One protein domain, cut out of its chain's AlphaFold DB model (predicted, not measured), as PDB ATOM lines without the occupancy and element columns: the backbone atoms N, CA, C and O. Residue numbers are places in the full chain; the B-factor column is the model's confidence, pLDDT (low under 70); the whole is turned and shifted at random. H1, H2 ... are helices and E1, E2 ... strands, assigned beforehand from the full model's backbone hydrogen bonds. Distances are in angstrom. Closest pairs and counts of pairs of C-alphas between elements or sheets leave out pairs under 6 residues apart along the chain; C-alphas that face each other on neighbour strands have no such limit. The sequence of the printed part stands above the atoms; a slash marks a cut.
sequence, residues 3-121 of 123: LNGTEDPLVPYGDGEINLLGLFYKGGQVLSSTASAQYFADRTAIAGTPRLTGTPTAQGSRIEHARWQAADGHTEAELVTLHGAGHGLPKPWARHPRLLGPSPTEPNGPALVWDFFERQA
ATOM      1  N   LEU A   3     129.299 104.612 108.853       96.62
ATOM      2  CA  LEU A   3     128.768 104.159 107.567       96.62
ATOM      3  C   LEU A   3     129.930 104.057 106.584       96.62
ATOM      4  O   LEU A   3     130.613 105.053 106.347       96.62
ATOM      5  N   ASN A   4     130.183 102.862 106.050       96.31
ATOM      6  CA  ASN A   4     131.351 102.616 105.204       96.31
ATOM      7  C   ASN A   4     131.081 101.549 104.133       96.31
ATOM      8  O   ASN A   4     130.286 100.624 104.324       96.31
ATOM      9  N   GLY A   5     131.726 101.723 102.982       95.38
ATOM     10  CA  GLY A   5     131.620 100.840 101.832       95.38
ATOM     11  C   GLY A   5     132.730  99.796 101.813       95.38
ATOM     12  O   GLY A   5     133.871 100.098 102.146       95.38
ATOM     13  N   THR A   6     132.413  98.561 101.420       95.31
ATOM     14  CA  THR A   6     133.402  97.464 101.412       95.31
ATOM     15  C   THR A   6     134.453  97.582 100.305       95.31
ATOM     16  O   THR A   6     135.451  96.873 100.345       95.31
ATOM     17  N   GLU A   7     134.225  98.445  99.314       93.50
ATOM     18  CA  GLU A   7     135.129  98.724  98.191       93.50
ATOM     19  C   GLU A   7     135.673 100.163  98.243       93.50
ATOM     20  O   GLU A   7     136.020 100.736  97.211       93.50
ATOM     21  N   ASP A   8     135.719 100.775  99.431       92.81
ATOM     22  CA  ASP A   8     136.313 102.095  99.653       92.81
ATOM     23  C   ASP A   8     137.821 102.069  99.317       92.81
ATOM     24  O   ASP A   8     138.596 101.405 100.012       92.81
ATOM     25  N   PRO A   9     138.264 102.766  98.248       90.69
ATOM     26  CA  PRO A   9     139.657 102.746  97.816       90.69
ATOM     27  C   PRO A   9     140.530 103.765  98.556       90.69
ATOM     28  O   PRO A   9     141.660 103.976  98.119       90.69
ATOM     29  N   LEU A  10     139.996 104.454  99.576       91.19
ATOM     30  CA  LEU A  10     140.704 105.438 100.395       91.19
ATOM     31  C   LEU A  10     140.882 104.955 101.838       91.19
ATOM     32  O   LEU A  10     142.002 104.918 102.351       91.19
ATOM     33  N   VAL A  11     139.775 104.613 102.494       92.94
ATOM     34  CA  VAL A  11     139.725 104.138 103.879       92.94
ATOM     35  C   VAL A  11     139.300 102.670 103.860       92.94
ATOM     36  O   VAL A  11     138.122 102.396 103.632       92.94
ATOM     37  N   PRO A  12     140.228 101.721 104.088       93.31
ATOM     38  CA  PRO A  12     139.907 100.300 104.062       93.31
ATOM     39  C   PRO A  12     138.759  99.956 105.016       93.31
ATOM     40  O   PRO A  12     138.746 100.387 106.165       93.31
ATOM     41  N   TYR A  13     137.805  99.154 104.536       96.44
ATOM     42  CA  TYR A  13     136.724  98.633 105.378       96.44
ATOM     43  C   TYR A  13     137.237  97.609 106.399       96.44
ATOM     44  O   TYR A  13     136.787  97.562 107.547       96.44
ATOM     45  N   GLY A  14     138.177  96.764 105.967       95.88
ATOM     46  CA  GLY A  14     138.996  95.958 106.865       95.88
ATOM     47  C   GLY A  14     140.002  96.829 107.616       95.88
ATOM     48  O   GLY A  14     139.932  98.051 107.597       95.88
ATOM     49  N   ASP A  15     140.955  96.212 108.292       92.00
ATOM     50  CA  ASP A  15     142.138  96.932 108.742       92.00
ATOM     51  C   ASP A  15     143.052  97.249 107.548       92.00
ATOM     52  O   ASP A  15     143.058  96.557 106.529       92.00
ATOM     53  N   GLY A  16     143.824  98.326 107.645       92.19
ATOM     54  CA  GLY A  16     144.775  98.675 106.594       92.19
ATOM     55  C   GLY A  16     145.345 100.077 106.725       92.19
ATOM     56  O   GLY A  16     144.969 100.851 107.603       92.19
ATOM     57  N   GLU A  17     146.264 100.406 105.825       91.06
ATOM     58  CA  GLU A  17     146.784 101.760 105.683       91.06
ATOM     59  C   GLU A  17     145.837 102.582 104.799       91.06
ATOM     60  O   GLU A  17     145.483 102.154 103.695       91.06
ATOM     61  N   ILE A  18     145.454 103.779 105.259       89.06
ATOM     62  CA  ILE A  18     144.722 104.742 104.428       89.06
ATOM     63  C   ILE A  18     145.597 105.080 103.224       89.06
ATOM     64  O   ILE A  18     146.691 105.633 103.380       89.06
ATOM     65  N   ASN A  19     145.098 104.803 102.027       82.38
ATOM     66  CA  ASN A  19     145.802 105.074 100.786       82.38
ATOM     67  C   ASN A  19     144.806 105.439  99.696       82.38
ATOM     68  O   ASN A  19     143.751 104.840  99.664       82.38
ATOM     69  N   LEU A  20     145.121 106.379  98.800       75.25
ATOM     70  CA  LEU A  20     144.296 106.606  97.608       75.25
ATOM     71  C   LEU A  20     144.938 105.903  96.415       75.25
ATOM     72  O   LEU A  20     145.982 106.351  95.925       75.25
ATOM     73  N   LEU A  21     144.315 104.813  95.958       67.69
ATOM     74  CA  LEU A  21     144.782 104.006  94.819       67.69
ATOM     75  C   LEU A  21     146.245 103.536  94.954       67.69
ATOM     76  O   LEU A  21     146.954 103.419  93.956       67.69
ATOM     77  N   GLY A  22     146.728 103.329  96.183       60.94
ATOM     78  CA  GLY A  22     148.089 102.856  96.463       60.94
ATOM     79  C   GLY A  22     149.244 103.792  96.069       60.94
ATOM     80  O   GLY A  22     150.397 103.382  96.186       60.94
ATOM     81  N   LEU A  23     148.982 105.021  95.602       63.00
ATOM     82  CA  LEU A  23     150.002 105.856  94.942       63.00
ATOM     83  C   LEU A  23     150.131 107.289  95.484       63.00
ATOM     84  O   LEU A  23     151.216 107.860  95.393       63.00
ATOM     85  N   PHE A  24     149.070 107.888  96.043       61.62
ATOM     86  CA  PHE A  24     149.019 109.354  96.216       61.62
ATOM     87  C   PHE A  24     148.804 109.862  97.648       61.62
ATOM     88  O   PHE A  24     148.836 111.070  97.874       61.62
ATOM     89  N   TYR A  25     148.591 108.977  98.624       66.31
ATOM     90  CA  TYR A  25     148.346 109.365 100.015       66.31
ATOM     91  C   TYR A  25     148.676 108.205 100.960       66.31
ATOM     92  O   TYR A  25     148.388 107.061 100.620       66.31
ATOM     93  N   LYS A  26     149.274 108.494 102.122       77.62
ATOM     94  CA  LYS A  26     149.501 107.541 103.220       77.62
ATOM     95  C   LYS A  26     149.035 108.178 104.523       77.62
ATOM     96  O   LYS A  26     149.734 109.015 105.086       77.62
ATOM     97  N   GLY A  27     147.829 107.828 104.957       81.62
ATOM     98  CA  GLY A  27     147.189 108.410 106.145       81.62
ATOM     99  C   GLY A  27     147.460 107.651 107.446       81.62
ATOM    100  O   GLY A  27     146.908 108.021 108.478       81.62
ATOM    101  N   GLY A  28     148.292 106.605 107.402       88.94
ATOM    102  CA  GLY A  28     148.571 105.724 108.535       88.94
ATOM    103  C   GLY A  28     147.603 104.542 108.643       88.94
ATOM    104  O   GLY A  28     146.673 104.394 107.848       88.94
ATOM    105  N   GLN A  29     147.868 103.678 109.625       93.44
ATOM    106  CA  GLN A  29     147.111 102.454 109.873       93.44
ATOM    107  C   GLN A  29     145.791 102.753 110.594       93.44
ATOM    108  O   GLN A  29     145.780 103.458 111.604       93.44
ATOM    109  N   VAL A  30     144.698 102.162 110.113       94.50
ATOM    110  CA  VAL A  30     143.377 102.221 110.746       94.50
ATOM    111  C   VAL A  30     142.903 100.846 111.200       94.50
ATOM    112  O   VAL A  30     143.322  99.805 110.684       94.50
ATOM    113  N   LEU A  31     142.018 100.866 112.196       96.62
ATOM    114  CA  LEU A  31     141.212  99.711 112.577       96.62
ATOM    115  C   LEU A  31     140.174  99.426 111.490       96.62
ATOM    116  O   LEU A  31     139.731 100.343 110.800       96.62
ATOM    117  N   SER A  32     139.713  98.178 111.416       97.88
ATOM    118  CA  SER A  32     138.557  97.840 110.585       97.88
ATOM    119  C   SER A  32     137.302  98.597 111.006       97.88
ATOM    120  O   SER A  32     137.163  99.017 112.159       97.88
ATOM    121  N   SER A  33     136.347  98.727 110.089       98.12
ATOM    122  CA  SER A  33     135.036  99.319 110.366       98.12
ATOM    123  C   SER A  33     134.316  98.603 111.514       98.12
ATOM    124  O   SER A  33     133.785  99.256 112.413       98.12
ATOM    125  N   THR A  34     134.378  97.267 111.558       97.75
ATOM    126  CA  THR A  34     133.818  96.471 112.663       97.75
ATOM    127  C   THR A  34     134.530  96.749 113.987       97.75
ATOM    128  O   THR A  34     133.865  96.979 114.995       97.75
ATOM    129  N   ALA A  35     135.868  96.775 114.002       97.62
ATOM    130  CA  ALA A  35     136.635  97.059 115.217       97.62
ATOM    131  C   ALA A  35     136.427  98.500 115.709       97.62
ATOM    132  O   ALA A  35     136.332  98.738 116.910       97.62
ATOM    133  N   SER A  36     136.289  99.458 114.791       97.75
ATOM    134  CA  SER A  36     135.985 100.854 115.108       97.75
ATOM    135  C   SER A  36     134.590 101.005 115.719       97.75
ATOM    136  O   SER A  36     134.416 101.738 116.690       97.75
ATOM    137  N   ALA A  37     133.588 100.291 115.194       97.75
ATOM    138  CA  ALA A  37     132.241 100.293 115.758       97.75
ATOM    139  C   ALA A  37     132.201  99.643 117.149       97.75
ATOM    140  O   ALA A  37     131.603 100.211 118.063       97.75
ATOM    141  N   GLN A  38     132.907  98.520 117.328       97.44
ATOM    142  CA  GLN A  38     133.070  97.881 118.635       97.44
ATOM    143  C   GLN A  38     133.758  98.823 119.632       97.44
ATOM    144  O   GLN A  38     133.271  98.982 120.746       97.44
ATOM    145  N   TYR A  39     134.816  99.528 119.219       97.25
ATOM    146  CA  TYR A  39     135.485 100.523 120.059       97.25
ATOM    147  C   TYR A  39     134.512 101.591 120.585       97.25
ATOM    148  O   TYR A  39     134.580 101.971 121.757       97.25
ATOM    149  N   PHE A  40     133.584 102.074 119.749       96.56
ATOM    150  CA  PHE A  40     132.562 103.021 120.201       96.56
ATOM    151  C   PHE A  40     131.548 102.381 121.148       96.56
ATOM    152  O   PHE A  40     131.223 103.003 122.157       96.56
ATOM    153  N   ALA A  41     131.098 101.153 120.870       96.88
ATOM    154  CA  ALA A  41     130.214 100.411 121.767       96.88
ATOM    155  C   ALA A  41     130.844 100.252 123.165       96.88
ATOM    156  O   ALA A  41     130.215 100.604 124.169       96.88
ATOM    157  N   ASP A  42     132.118  99.850 123.217       96.19
ATOM    158  CA  ASP A  42     132.900  99.688 124.447       96.19
ATOM    159  C   ASP A  42     133.047 101.019 125.198       96.19
ATOM    160  O   ASP A  42     132.823 101.092 126.408       96.19
ATOM    161  N   ARG A  43     133.355 102.110 124.480       95.31
ATOM    162  CA  ARG A  43     133.443 103.473 125.040       95.31
ATOM    163  C   ARG A  43     132.136 103.963 125.654       95.31
ATOM    164  O   ARG A  43     132.182 104.813 126.542       95.31
ATOM    165  N   THR A  44     131.001 103.451 125.190       91.69
ATOM    166  CA  THR A  44     129.663 103.738 125.729       91.69
ATOM    167  C   THR A  44     129.161 102.686 126.722       91.69
ATOM    168  O   THR A  44     128.009 102.752 127.135       91.69
ATOM    169  N   ALA A  45     130.011 101.734 127.124       94.00
ATOM    170  CA  ALA A  45     129.675 100.636 128.032       94.00
ATOM    171  C   ALA A  45     128.494  99.762 127.556       94.00
ATOM    172  O   ALA A  45     127.761  99.194 128.368       94.00
ATOM    173  N   ILE A  46     128.314  99.625 126.237       95.19
ATOM    174  CA  ILE A  46     127.334  98.699 125.668       95.19
ATOM    175  C   ILE A  46     127.942  97.295 125.668       95.19
ATOM    176  O   ILE A  46     128.936  97.042 124.992       95.19
ATOM    177  N   ALA A  47     127.340  96.373 126.417       90.75
ATOM    178  CA  ALA A  47     127.780  94.984 126.473       90.75
ATOM    179  C   ALA A  47     127.130  94.125 125.373       90.75
ATOM    180  O   ALA A  47     125.979  94.341 124.998       90.75
ATOM    181  N   GLY A  48     127.842  93.086 124.926       88.56
ATOM    182  CA  GLY A  48     127.314  92.056 124.028       88.56
ATOM    183  C   GLY A  48     127.698  92.232 122.557       88.56
ATOM    184  O   GLY A  48     128.449  93.128 122.180       88.56
ATOM    185  N   THR A  49     127.204  91.315 121.725       93.19
ATOM    186  CA  THR A  49     127.427  91.315 120.274       93.19
ATOM    187  C   THR A  49     126.347  92.123 119.558       93.19
ATOM    188  O   THR A  49     125.203  92.138 120.021       93.19
ATOM    189  N   PRO A  50     126.651  92.730 118.400       97.12
ATOM    190  CA  PRO A  50     125.656  93.489 117.665       97.12
ATOM    191  C   PRO A  50     124.539  92.589 117.141       97.12
ATOM    192  O   PRO A  50     124.762  91.445 116.736       97.12
ATOM    193  N   ARG A  51     123.335  93.146 117.046       96.88
ATOM    194  CA  ARG A  51     122.276  92.581 116.218       96.88
ATOM    195  C   ARG A  51     122.570  92.904 114.757       96.88
ATOM    196  O   ARG A  51     122.719  94.074 114.408       96.88
ATOM    197  N   LEU A  52     122.605  91.870 113.917       97.38
ATOM    198  CA  LEU A  52     122.794  92.007 112.477       97.38
ATOM    199  C   LEU A  52     121.447  92.007 111.749       97.38
ATOM    200  O   LEU A  52     120.621  91.116 111.960       97.38
ATOM    201  N   THR A  53     121.232  92.977 110.863       96.50
ATOM    202  CA  THR A  53     120.096  92.993 109.931       96.50
ATOM    203  C   THR A  53     120.560  93.392 108.539       96.50
ATOM    204  O   THR A  53     121.257  94.391 108.391       96.50
ATOM    205  N   GLY A  54     120.167  92.633 107.515       93.25
ATOM    206  CA  GLY A  54     120.501  92.919 106.120       93.25
ATOM    207  C   GLY A  54     119.273  93.319 105.311       93.25
ATOM    208  O   GLY A  54     118.189  92.774 105.511       93.25
ATOM    209  N   THR A  55     119.437  94.244 104.372       87.81
ATOM    210  CA  THR A  55     118.385  94.628 103.426       87.81
ATOM    211  C   THR A  55     118.981  94.757 102.024       87.81
ATOM    212  O   THR A  55     119.987  95.452 101.849       87.81
ATOM    213  N   PRO A  56     118.420  94.077 101.009       85.19
ATOM    214  CA  PRO A  56     118.802  94.328  99.630       85.19
ATOM    215  C   PRO A  56     118.292  95.707  99.195       85.19
ATOM    216  O   PRO A  56     117.199  96.129  99.563       85.19
ATOM    217  N   THR A  57     119.077  96.404  98.385       78.75
ATOM    218  CA  THR A  57     118.642  97.618  97.678       78.75
ATOM    219  C   THR A  57     117.969  97.251  96.362       78.75
ATOM    220  O   THR A  57     118.205  96.163  95.822       78.75
ATOM    221  N   ALA A  58     117.191  98.171  95.789       72.50
ATOM    222  CA  ALA A  58     116.551  97.941  94.493       72.50
ATOM    223  C   ALA A  58     117.581  97.752  93.361       72.50
ATOM    224  O   ALA A  58     117.294  97.114  92.352       72.50
ATOM    225  N   GLN A  59     118.804  98.259  93.550       70.62
ATOM    226  CA  GLN A  59     119.908  98.180  92.589       70.62
ATOM    227  C   GLN A  59     120.817  96.957  92.790       70.62
ATOM    228  O   GLN A  59     121.918  96.910  92.245       70.62
ATOM    229  N   GLY A  60     120.390  95.971  93.587       70.38
ATOM    230  CA  GLY A  60     121.127  94.722  93.802       70.38
ATOM    231  C   GLY A  60     122.330  94.829  94.746       70.38
ATOM    232  O   GLY A  60     122.955  93.815  95.043       70.38
ATOM    233  N   SER A  61     122.636  96.022  95.269       77.25
ATOM    234  CA  SER A  61     123.583  96.179  96.382       77.25
ATOM    235  C   SER A  61     122.941  95.726  97.700       77.25
ATOM    236  O   SER A  61     121.713  95.742  97.826       77.25
ATOM    237  N   ARG A  62     123.743  95.309  98.683       90.75
ATOM    238  CA  ARG A  62     123.267  94.897 100.014       90.75
ATOM    239  C   ARG A  62     123.697  95.927 101.049       90.75
ATOM    240  O   ARG A  62     124.850  96.351 101.057       90.75
ATOM    241  N   ILE A  63     122.779  96.265 101.944       94.38
ATOM    242  CA  ILE A  63     123.064  97.023 103.159       94.38
ATOM    243  C   ILE A  63     123.025  96.042 104.324       94.38
ATOM    244  O   ILE A  63     122.117  95.212 104.407       94.38
ATOM    245  N   GLU A  64     123.996  96.127 105.216       97.00
ATOM    246  CA  GLU A  64     123.998  95.407 106.483       97.00
ATOM    247  C   GLU A  64     124.145  96.394 107.637       97.00
ATOM    248  O   GLU A  64     124.940  97.325 107.577       97.00
ATOM    249  N   HIS A  65     123.358  96.192 108.683       97.62
ATOM    250  CA  HIS A  65     123.422  96.952 109.917       97.62
ATOM    251  C   HIS A  65     123.908  96.028 111.020       97.62
ATOM    252  O   HIS A  65     123.294  94.988 111.255       97.62
ATOM    253  N   ALA A  66     124.958  96.435 111.722       98.19
ATOM    254  CA  ALA A  66     125.375  95.849 112.984       98.19
ATOM    255  C   ALA A  66     125.111  96.863 114.098       98.19
ATOM    256  O   ALA A  66     125.737  97.922 114.135       98.19
ATOM    257  N   ARG A  67     124.154  96.557 114.981       97.06
ATOM    258  CA  ARG A  67     123.714  97.464 116.052       97.06
ATOM    259  C   ARG A  67     124.014  96.901 117.428       97.06
ATOM    260  O   ARG A  67     123.495  95.850 117.792       97.06
ATOM    261  N   TRP A  68     124.801  97.641 118.195       97.12
ATOM    262  CA  TRP A  68     124.963  97.466 119.630       97.12
ATOM    263  C   TRP A  68     123.971  98.386 120.326       97.12
ATOM    264  O   TRP A  68     123.917  99.574 120.016       97.12
ATOM    265  N   GLN A  69     123.209  97.848 121.270       95.12
ATOM    266  CA  GLN A  69     122.218  98.613 122.015       95.12
ATOM    267  C   GLN A  69     122.394  98.350 123.507       95.12
ATOM    268  O   GLN A  69     122.502  97.199 123.929       95.12
ATOM    269  N   ALA A  70     122.456  99.419 124.298       92.62
ATOM    270  CA  ALA A  70     122.477  99.321 125.748       92.62
ATOM    271  C   ALA A  70     121.160  98.737 126.278       92.62
ATOM    272  O   ALA A  70     120.112  98.804 125.635       92.62
ATOM    273  N   ALA A  71     121.206  98.207 127.502       87.69
ATOM    274  CA  ALA A  71     120.026  97.666 128.175       87.69
ATOM    275  C   ALA A  71     118.927  98.719 128.419       87.69
ATOM    276  O   ALA A  71     117.766  98.355 128.581       87.69
ATOM    277  N   ASP A  72     119.283 100.009 128.429       84.75
ATOM    278  CA  ASP A  72     118.326 101.116 128.522       84.75
ATOM    279  C   ASP A  72     117.538 101.350 127.219       84.75
ATOM    280  O   ASP A  72     116.572 102.106 127.222       84.75
ATOM    281  N   GLY A  73     117.935 100.712 126.113       83.25
ATOM    282  CA  GLY A  73     117.314 100.851 124.798       83.25
ATOM    283  C   GLY A  73     117.604 102.173 124.081       83.25
ATOM    284  O   GLY A  73     117.239 102.304 122.914       83.25
ATOM    285  N   HIS A  74     118.274 103.125 124.730       83.81
ATOM    286  CA  HIS A  74     118.495 104.475 124.214       83.81
ATOM    287  C   HIS A  74     119.896 104.673 123.660       83.81
ATOM    288  O   HIS A  74     120.057 105.327 122.638       83.81
ATOM    289  N   THR A  75     120.913 104.128 124.328       91.00
ATOM    290  CA  THR A  75     122.298 104.300 123.881       91.00
ATOM    291  C   THR A  75     122.632 103.232 122.842       91.00
ATOM    292  O   THR A  75     122.604 102.039 123.153       91.00
ATOM    293  N   GLU A  76     122.972 103.635 121.615       94.81
ATOM    294  CA  GLU A  76     123.388 102.702 120.559       94.81
ATOM    295  C   GLU A  76     124.692 103.092 119.849       94.81
ATOM    296  O   GLU A  76     125.025 104.263 119.649       94.81
ATOM    297  N   ALA A  77     125.411 102.063 119.400       96.88
ATOM    298  CA  ALA A  77     126.445 102.165 118.381       96.88
ATOM    299  C   ALA A  77     126.007 101.343 117.163       96.88
ATOM    300  O   ALA A  77     125.468 100.246 117.291       96.88
ATOM    301  N   GLU A  78     126.234 101.873 115.965       97.56
ATOM    302  CA  GLU A  78     125.801 101.240 114.720       97.56
ATOM    303  C   GLU A  78     126.918 101.307 113.683       97.56
ATOM    304  O   GLU A  78     127.499 102.377 113.472       97.56
ATOM    305  N   LEU A  79     127.179 100.175 113.032       98.31
ATOM    306  CA  LEU A  79     127.898 100.095 111.769       98.31
ATOM    307  C   LEU A  79     126.897  99.806 110.653       98.31
ATOM    308  O   LEU A  79     126.188  98.802 110.697       98.31
ATOM    309  N   VAL A  80     126.878 100.674 109.647       97.62
ATOM    310  CA  VAL A  80     126.167 100.463 108.389       97.62
ATOM    311  C   VAL A  80     127.184 100.114 107.309       97.62
ATOM    312  O   VAL A  80     128.004 100.947 106.912       97.62
ATOM    313  N   THR A  81     127.104  98.886 106.818       97.56
ATOM    314  CA  THR A  81     127.974  98.344 105.781       97.56
ATOM    315  C   THR A  81     127.271  98.390 104.439       97.56
ATOM    316  O   THR A  81     126.211  97.792 104.244       97.56
ATOM    317  N   LEU A  82     127.889  99.093 103.495       95.12
ATOM    318  CA  LEU A  82     127.428  99.186 102.117       95.12
ATOM    319  C   LEU A  82     128.265  98.246 101.247       95.12
ATOM    320  O   LEU A  82     129.392  98.561 100.857       95.12
ATOM    321  N   HIS A  83     127.729  97.061 100.959       94.56
ATOM    322  CA  HIS A  83     128.449  96.064 100.174       94.56
ATOM    323  C   HIS A  83     128.624  96.535  98.726       94.56
ATOM    324  O   HIS A  83     127.651  96.885  98.056       94.56
ATOM    325  N   GLY A  84     129.871  96.524  98.252       91.62
ATOM    326  CA  GLY A  84     130.252  96.968  96.910       91.62
ATOM    327  C   GLY A  84     130.319  98.489  96.739       91.62
ATOM    328  O   GLY A  84     130.467  98.962  95.619       91.62
ATOM    329  N   ALA A  85     130.164  99.274  97.809       92.25
ATOM    330  CA  ALA A  85     130.251 100.733  97.742       92.25
ATOM    331  C   ALA A  85     131.676 101.233  98.013       92.25
ATOM    332  O   ALA A  85     132.415 100.623  98.783       92.25
ATOM    333  N   GLY A  86     132.028 102.363  97.404       92.62
ATOM    334  CA  GLY A  86     133.305 103.051  97.567       92.62
ATOM    335  C   GLY A  86     133.302 104.165  98.626       92.62
ATOM    336  O   GLY A  86     132.439 104.230  99.500       92.62
ATOM    337  N   HIS A  87     134.268 105.077  98.503       92.44
ATOM    338  CA  HIS A  87     134.488 106.247  99.352       92.44
ATOM    339  C   HIS A  87     133.491 107.379  99.057       92.44
ATOM    340  O   HIS A  87     133.810 108.399  98.437       92.44
ATOM    341  N   GLY A  88     132.244 107.205  99.486       89.38
ATOM    342  CA  GLY A  88     131.227 108.239  99.340       89.38
ATOM    343  C   GLY A  88     129.954 107.948 100.117       89.38
ATOM    344  O   GLY A  88     129.571 106.799 100.319       89.38
ATOM    345  N   LEU A  89     129.266 109.017 100.522       90.25
ATOM    346  CA  LEU A  89     127.942 108.905 101.123       90.25
ATOM    347  C   LEU A  89     126.902 108.731 100.000       90.25
ATOM    348  O   LEU A  89     126.779 109.634  99.157       90.25
ATOM    349  N   PRO A  90     126.150 107.614  99.963       90.38
ATOM    350  CA  PRO A  90     125.140 107.403  98.939       90.38
ATOM    351  C   PRO A  90     124.033 108.445  99.073       90.38
ATOM    352  O   PRO A  90     123.579 108.779 100.171       90.38
ATOM    353  N   LYS A  91     123.613 108.986  97.933       88.62
ATOM    354  CA  LYS A  91     122.550 109.986  97.854       88.62
ATOM    355  C   LYS A  91     121.752 109.806  96.560       88.62
ATOM    356  O   LYS A  91     122.357 109.624  95.501       88.62
ATOM    357  N   PRO A  92     120.413 109.893  96.610       86.19
ATOM    358  CA  PRO A  92     119.578 109.594  95.449       86.19
ATOM    359  C   PRO A  92     119.735 110.593  94.293       86.19
ATOM    360  O   PRO A  92     119.430 110.265  93.153       86.19
ATOM    361  N   TRP A  93     120.240 111.799  94.563       85.75
ATOM    362  CA  TRP A  93     120.299 112.893  93.587       85.75
ATOM    363  C   TRP A  93     121.670 113.117  92.936       85.75
ATOM    364  O   TRP A  93     121.782 113.966  92.056       85.75
ATOM    365  N   ALA A  94     122.730 112.419  93.356       82.94
ATOM    366  CA  ALA A  94     124.057 112.632  92.780       82.94
ATOM    367  C   ALA A  94     124.999 111.445  92.994       82.94
ATOM    368  O   ALA A  94     124.979 110.789  94.032       82.94
ATOM    369  N   ARG A  95     125.888 111.219  92.024       81.69
ATOM    370  CA  ARG A  95     126.949 110.207  92.097       81.69
ATOM    371  C   ARG A  95     128.308 110.871  92.273       81.69
ATOM    372  O   ARG A  95     128.536 111.966  91.762       81.69
ATOM    373  N   HIS A  96     129.200 110.210  92.996       78.38
ATOM    374  CA  HIS A  96     130.586 110.639  93.138       78.38
ATOM    375  C   HIS A  96     131.440 110.240  91.920       78.38
ATOM    376  O   HIS A  96     131.055 109.345  91.159       78.38
ATOM    377  N   PRO A  97     132.603 110.891  91.718       76.56
ATOM    378  CA  PRO A  97     133.583 110.463  90.726       76.56
ATOM    379  C   PRO A  97     134.005 109.004  90.939       76.56
ATOM    380  O   PRO A  97     134.240 108.586  92.069       76.56
ATOM    381  N   ARG A  98     134.187 108.251  89.846       79.75
ATOM    382  CA  ARG A  98     134.559 106.820  89.886       79.75
ATOM    383  C   ARG A  98     135.904 106.532  90.564       79.75
ATOM    384  O   ARG A  98     136.145 105.397  90.953       79.75
ATOM    385  N   LEU A  99     136.768 107.542  90.706       83.44
ATOM    386  CA  LEU A  99     138.052 107.433  91.412       83.44
ATOM    387  C   LEU A  99     137.876 107.024  92.883       83.44
ATOM    388  O   LEU A  99     138.765 106.421  93.467       83.44
ATOM    389  N   LEU A 100     136.718 107.342  93.463       85.38
ATOM    390  CA  LEU A 100     136.353 107.016  94.834       85.38
ATOM    391  C   LEU A 100     135.617 105.671  94.930       85.38
ATOM    392  O   LEU A 100     134.940 105.417  95.915       85.38
ATOM    393  N   GLY A 101     135.725 104.805  93.921       87.94
ATOM    394  CA  GLY A 101     135.025 103.522  93.876       87.94
ATOM    395  C   GLY A 101     133.550 103.652  93.469       87.94
ATOM    396  O   GLY A 101     133.099 104.724  93.040       87.94
ATOM    397  N   PRO A 102     132.778 102.553  93.537       89.31
ATOM    398  CA  PRO A 102     131.372 102.569  93.152       89.31
ATOM    399  C   PRO A 102     130.546 103.502  94.045       89.31
ATOM    400  O   PRO A 102     130.610 103.445  95.268       89.31
ATOM    401  N   SER A 103     129.730 104.361  93.434       86.25
ATOM    402  CA  SER A 103     128.875 105.318  94.148       86.25
ATOM    403  C   SER A 103     127.408 104.915  93.984       86.25
ATOM    404  O   SER A 103     126.763 105.397  93.042       86.25
ATOM    405  N   PRO A 104     126.862 104.045  94.854       87.56
ATOM    406  CA  PRO A 104     125.444 103.724  94.810       87.56
ATOM    407  C   PRO A 104     124.604 104.962  95.158       87.56
ATOM    408  O   PRO A 104     125.052 105.870  95.862       87.56
ATOM    409  N   THR A 105     123.381 105.019  94.631       88.56
ATOM    410  CA  THR A 105     122.417 106.094  94.939       88.56
ATOM    411  C   THR A 105     121.414 105.686  96.020       88.56
ATOM    412  O   THR A 105     120.587 106.498  96.427       88.56
ATOM    413  N   GLU A 106     121.495 104.437  96.477       88.12
ATOM    414  CA  GLU A 106     120.707 103.849  97.557       88.12
ATOM    415  C   GLU A 106     121.654 103.171  98.557       88.12
ATOM    416  O   GLU A 106     122.668 102.609  98.135       88.12
ATOM    417  N   PRO A 107     121.350 103.200  99.864       89.81
ATOM    418  CA  PRO A 107     120.231 103.897 100.508       89.81
ATOM    419  C   PRO A 107     120.424 105.424 100.514       89.81
ATOM    420  O   PRO A 107     121.463 105.935 100.101       89.81
ATOM    421  N   ASN A 108     119.433 106.180 100.994       92.25
ATOM    422  CA  ASN A 108     119.616 107.607 101.268       92.25
ATOM    423  C   ASN A 108     120.498 107.771 102.520       92.25
ATOM    424  O   ASN A 108     120.005 107.714 103.643       92.25
ATOM    425  N   GLY A 109     121.806 107.950 102.322       93.19
ATOM    426  CA  GLY A 109     122.790 108.065 103.400       93.19
ATOM    427  C   GLY A 109     122.477 109.180 104.405       93.19
ATOM    428  O   GLY A 109     122.475 108.905 105.603       93.19
ATOM    429  N   PRO A 110     122.163 110.416 103.968       94.69
ATOM    430  CA  PRO A 110     121.725 111.477 104.876       94.69
ATOM    431  C   PRO A 110     120.508 111.110 105.734       94.69
ATOM    432  O   PRO A 110     120.499 111.426 106.920       94.69
ATOM    433  N   ALA A 111     119.517 110.417 105.165       95.06
ATOM    434  CA  ALA A 111     118.363 109.951 105.934       95.06
ATOM    435  C   ALA A 111     118.775 108.926 107.001       95.06
ATOM    436  O   ALA A 111     118.375 109.067 108.145       95.06
ATOM    437  N   LEU A 112     119.666 107.978 106.683       94.94
ATOM    438  CA  LEU A 112     120.185 107.030 107.681       94.94
ATOM    439  C   LEU A 112     120.888 107.725 108.855       94.94
ATOM    440  O   LEU A 112     120.719 107.327 110.005       94.94
ATOM    441  N   VAL A 113     121.682 108.764 108.567       95.75
ATOM    442  CA  VAL A 113     122.339 109.575 109.605       95.75
ATOM    443  C   VAL A 113     121.295 110.268 110.480       95.75
ATOM    444  O   VAL A 113     121.440 110.282 111.701       95.75
ATOM    445  N   TRP A 114     120.253 110.835 109.868       96.12
ATOM    446  CA  TRP A 114     119.165 111.477 110.599       96.12
ATOM    447  C   TRP A 114     118.410 110.485 111.486       96.12
ATOM    448  O   TRP A 114     118.309 110.720 112.687       96.12
ATOM    449  N   ASP A 115     117.981 109.349 110.932       94.69
ATOM    450  CA  ASP A 115     117.256 108.304 111.658       94.69
ATOM    451  C   ASP A 115     118.056 107.805 112.870       94.69
ATOM    452  O   ASP A 115     117.482 107.484 113.911       94.69
ATOM    453  N   PHE A 116     119.389 107.724 112.757       95.00
ATOM    454  CA  PHE A 116     120.258 107.397 113.889       95.00
ATOM    455  C   PHE A 116     120.131 108.427 115.013       95.00
ATOM    456  O   PHE A 116     119.878 108.047 116.156       95.00
ATOM    457  N   PHE A 117     120.284 109.718 114.705       93.81
ATOM    458  CA  PHE A 117     120.213 110.776 115.714       93.81
ATOM    459  C   PHE A 117     118.814 110.954 116.300       93.81
ATOM    460  O   PHE A 117     118.702 111.195 117.500       93.81
ATOM    461  N   GLU A 118     117.765 110.795 115.496       94.06
ATOM    462  CA  GLU A 118     116.379 110.848 115.965       94.06
ATOM    463  C   GLU A 118     116.121 109.795 117.051       94.06
ATOM    464  O   GLU A 118     115.573 110.122 118.100       94.06
ATOM    465  N   ARG A 119     116.618 108.562 116.877       91.50
ATOM    466  CA  ARG A 119     116.511 107.509 117.906       91.50
ATOM    467  C   ARG A 119     117.266 107.821 119.204       91.50
ATOM    468  O   ARG A 119     116.950 107.223 120.229       91.50
ATOM    469  N   GLN A 120     118.235 108.743 119.179       88.00
ATOM    470  CA  GLN A 120     118.970 109.170 120.379       88.00
ATOM    471  C   GLN A 120     118.293 110.338 121.106       88.00
ATOM    472  O   GLN A 120     118.700 110.690 122.218       88.00
ATOM    473  N   ALA A 121     117.315 110.994 120.475       85.25
ATOM    474  CA  ALA A 121     116.632 112.124 121.076       85.25
ATOM    475  C   ALA A 121     115.876 111.655 122.328       85.25
ATOM    476  O   ALA A 121     115.098 110.704 122.301       85.25
TER     477      ALA A 121
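What this domain is: This is residues 3 to 121 of the 123 residues of an uncharacterized protein of Mitsuaria sp. WAJ17 (UniProt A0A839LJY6). A twisted sheet of four strands has helix H1 lying lengthwise over one face, above E6, while helix H2 only grazes the sheet. A separate small hairpin, E2 and E3, lies well off from the sheet toward one end of the longest axis, and residues 83 to 108 make a long stretch with no named element. The printed part has 119 residues with two named helices and six named strands, in the order E1 E2 E3 H1 E4 E5 E6 H2; the large sheet is mixed, in the order E1 E6 E5 E4. The class is mixed, helices and strands, with under half of the residues in named elements. The whole is compact, with a radius of gyration of the C-alphas of 15.0 A and spans of 45 by 34 by 22 A.

Where its parts are: Begin in the large sheet with E5, residues 62 to 69, which runs 22.3 A from C-alpha 62 at (123.267, 94.897, 100.014). Beside it are E6, residues 76 to 82, 19.2 A long, and E4, residues 51 to 56, 17.0 A long. E1, residues 3 to 5, begins at C-alpha 3 at (128.768, 104.159, 107.567). H1, residues 33 to 43, is 15.3 A long. H2, residues 109 to 120, runs 17.4 A to C-alpha 120 at (118.970, 109.170, 120.379). Look for E2 at residues 16 to 19 and E3 at residues 26 to 30.

How they stand to each other: E4, E5 and E6 form a meander, each strand the antiparallel neighbour of the one before. Between E5 and E4, find N 53 and O 65 at 2.9 A; between E6 and E5, N 68 and O 77 at 2.8 A. Edge strand E1 is parallel to E6, with N 4 and O 80 at 3.0 A. From edge to edge the strands' lines turn by 53 degrees. H1 is on one face, making two layers, a helix on a sheet, at a height over the sheet of 8.3 A. It lies over E6 and runs along the strands, at 4 degrees to E6 on the local plane; their closest C-alphas, of Ala 41 and Ala 77, are 5.4 A apart. H2 only grazes the sheet; its closest C-alphas with E6 are those of Gln 120 and Glu 76, 7.8 A. H1 and H2 are apart. E2 and E3 are an antiparallel hairpin, with N 18 and O 28 at 2.9 A. Every O i to N i+4 pair is within hydrogen-bond range in H1, and 7 of 8 in H2.

The domain as a whole: The two C-alphas farthest apart, of Leu 23 and Asp 72, are 46.4 A from each other. The printed part has no cut. The link from E6 to H2 is long, with 26 residues. Mean pLDDT of the printed part is 89.9; residues 21 to 25 are under 70.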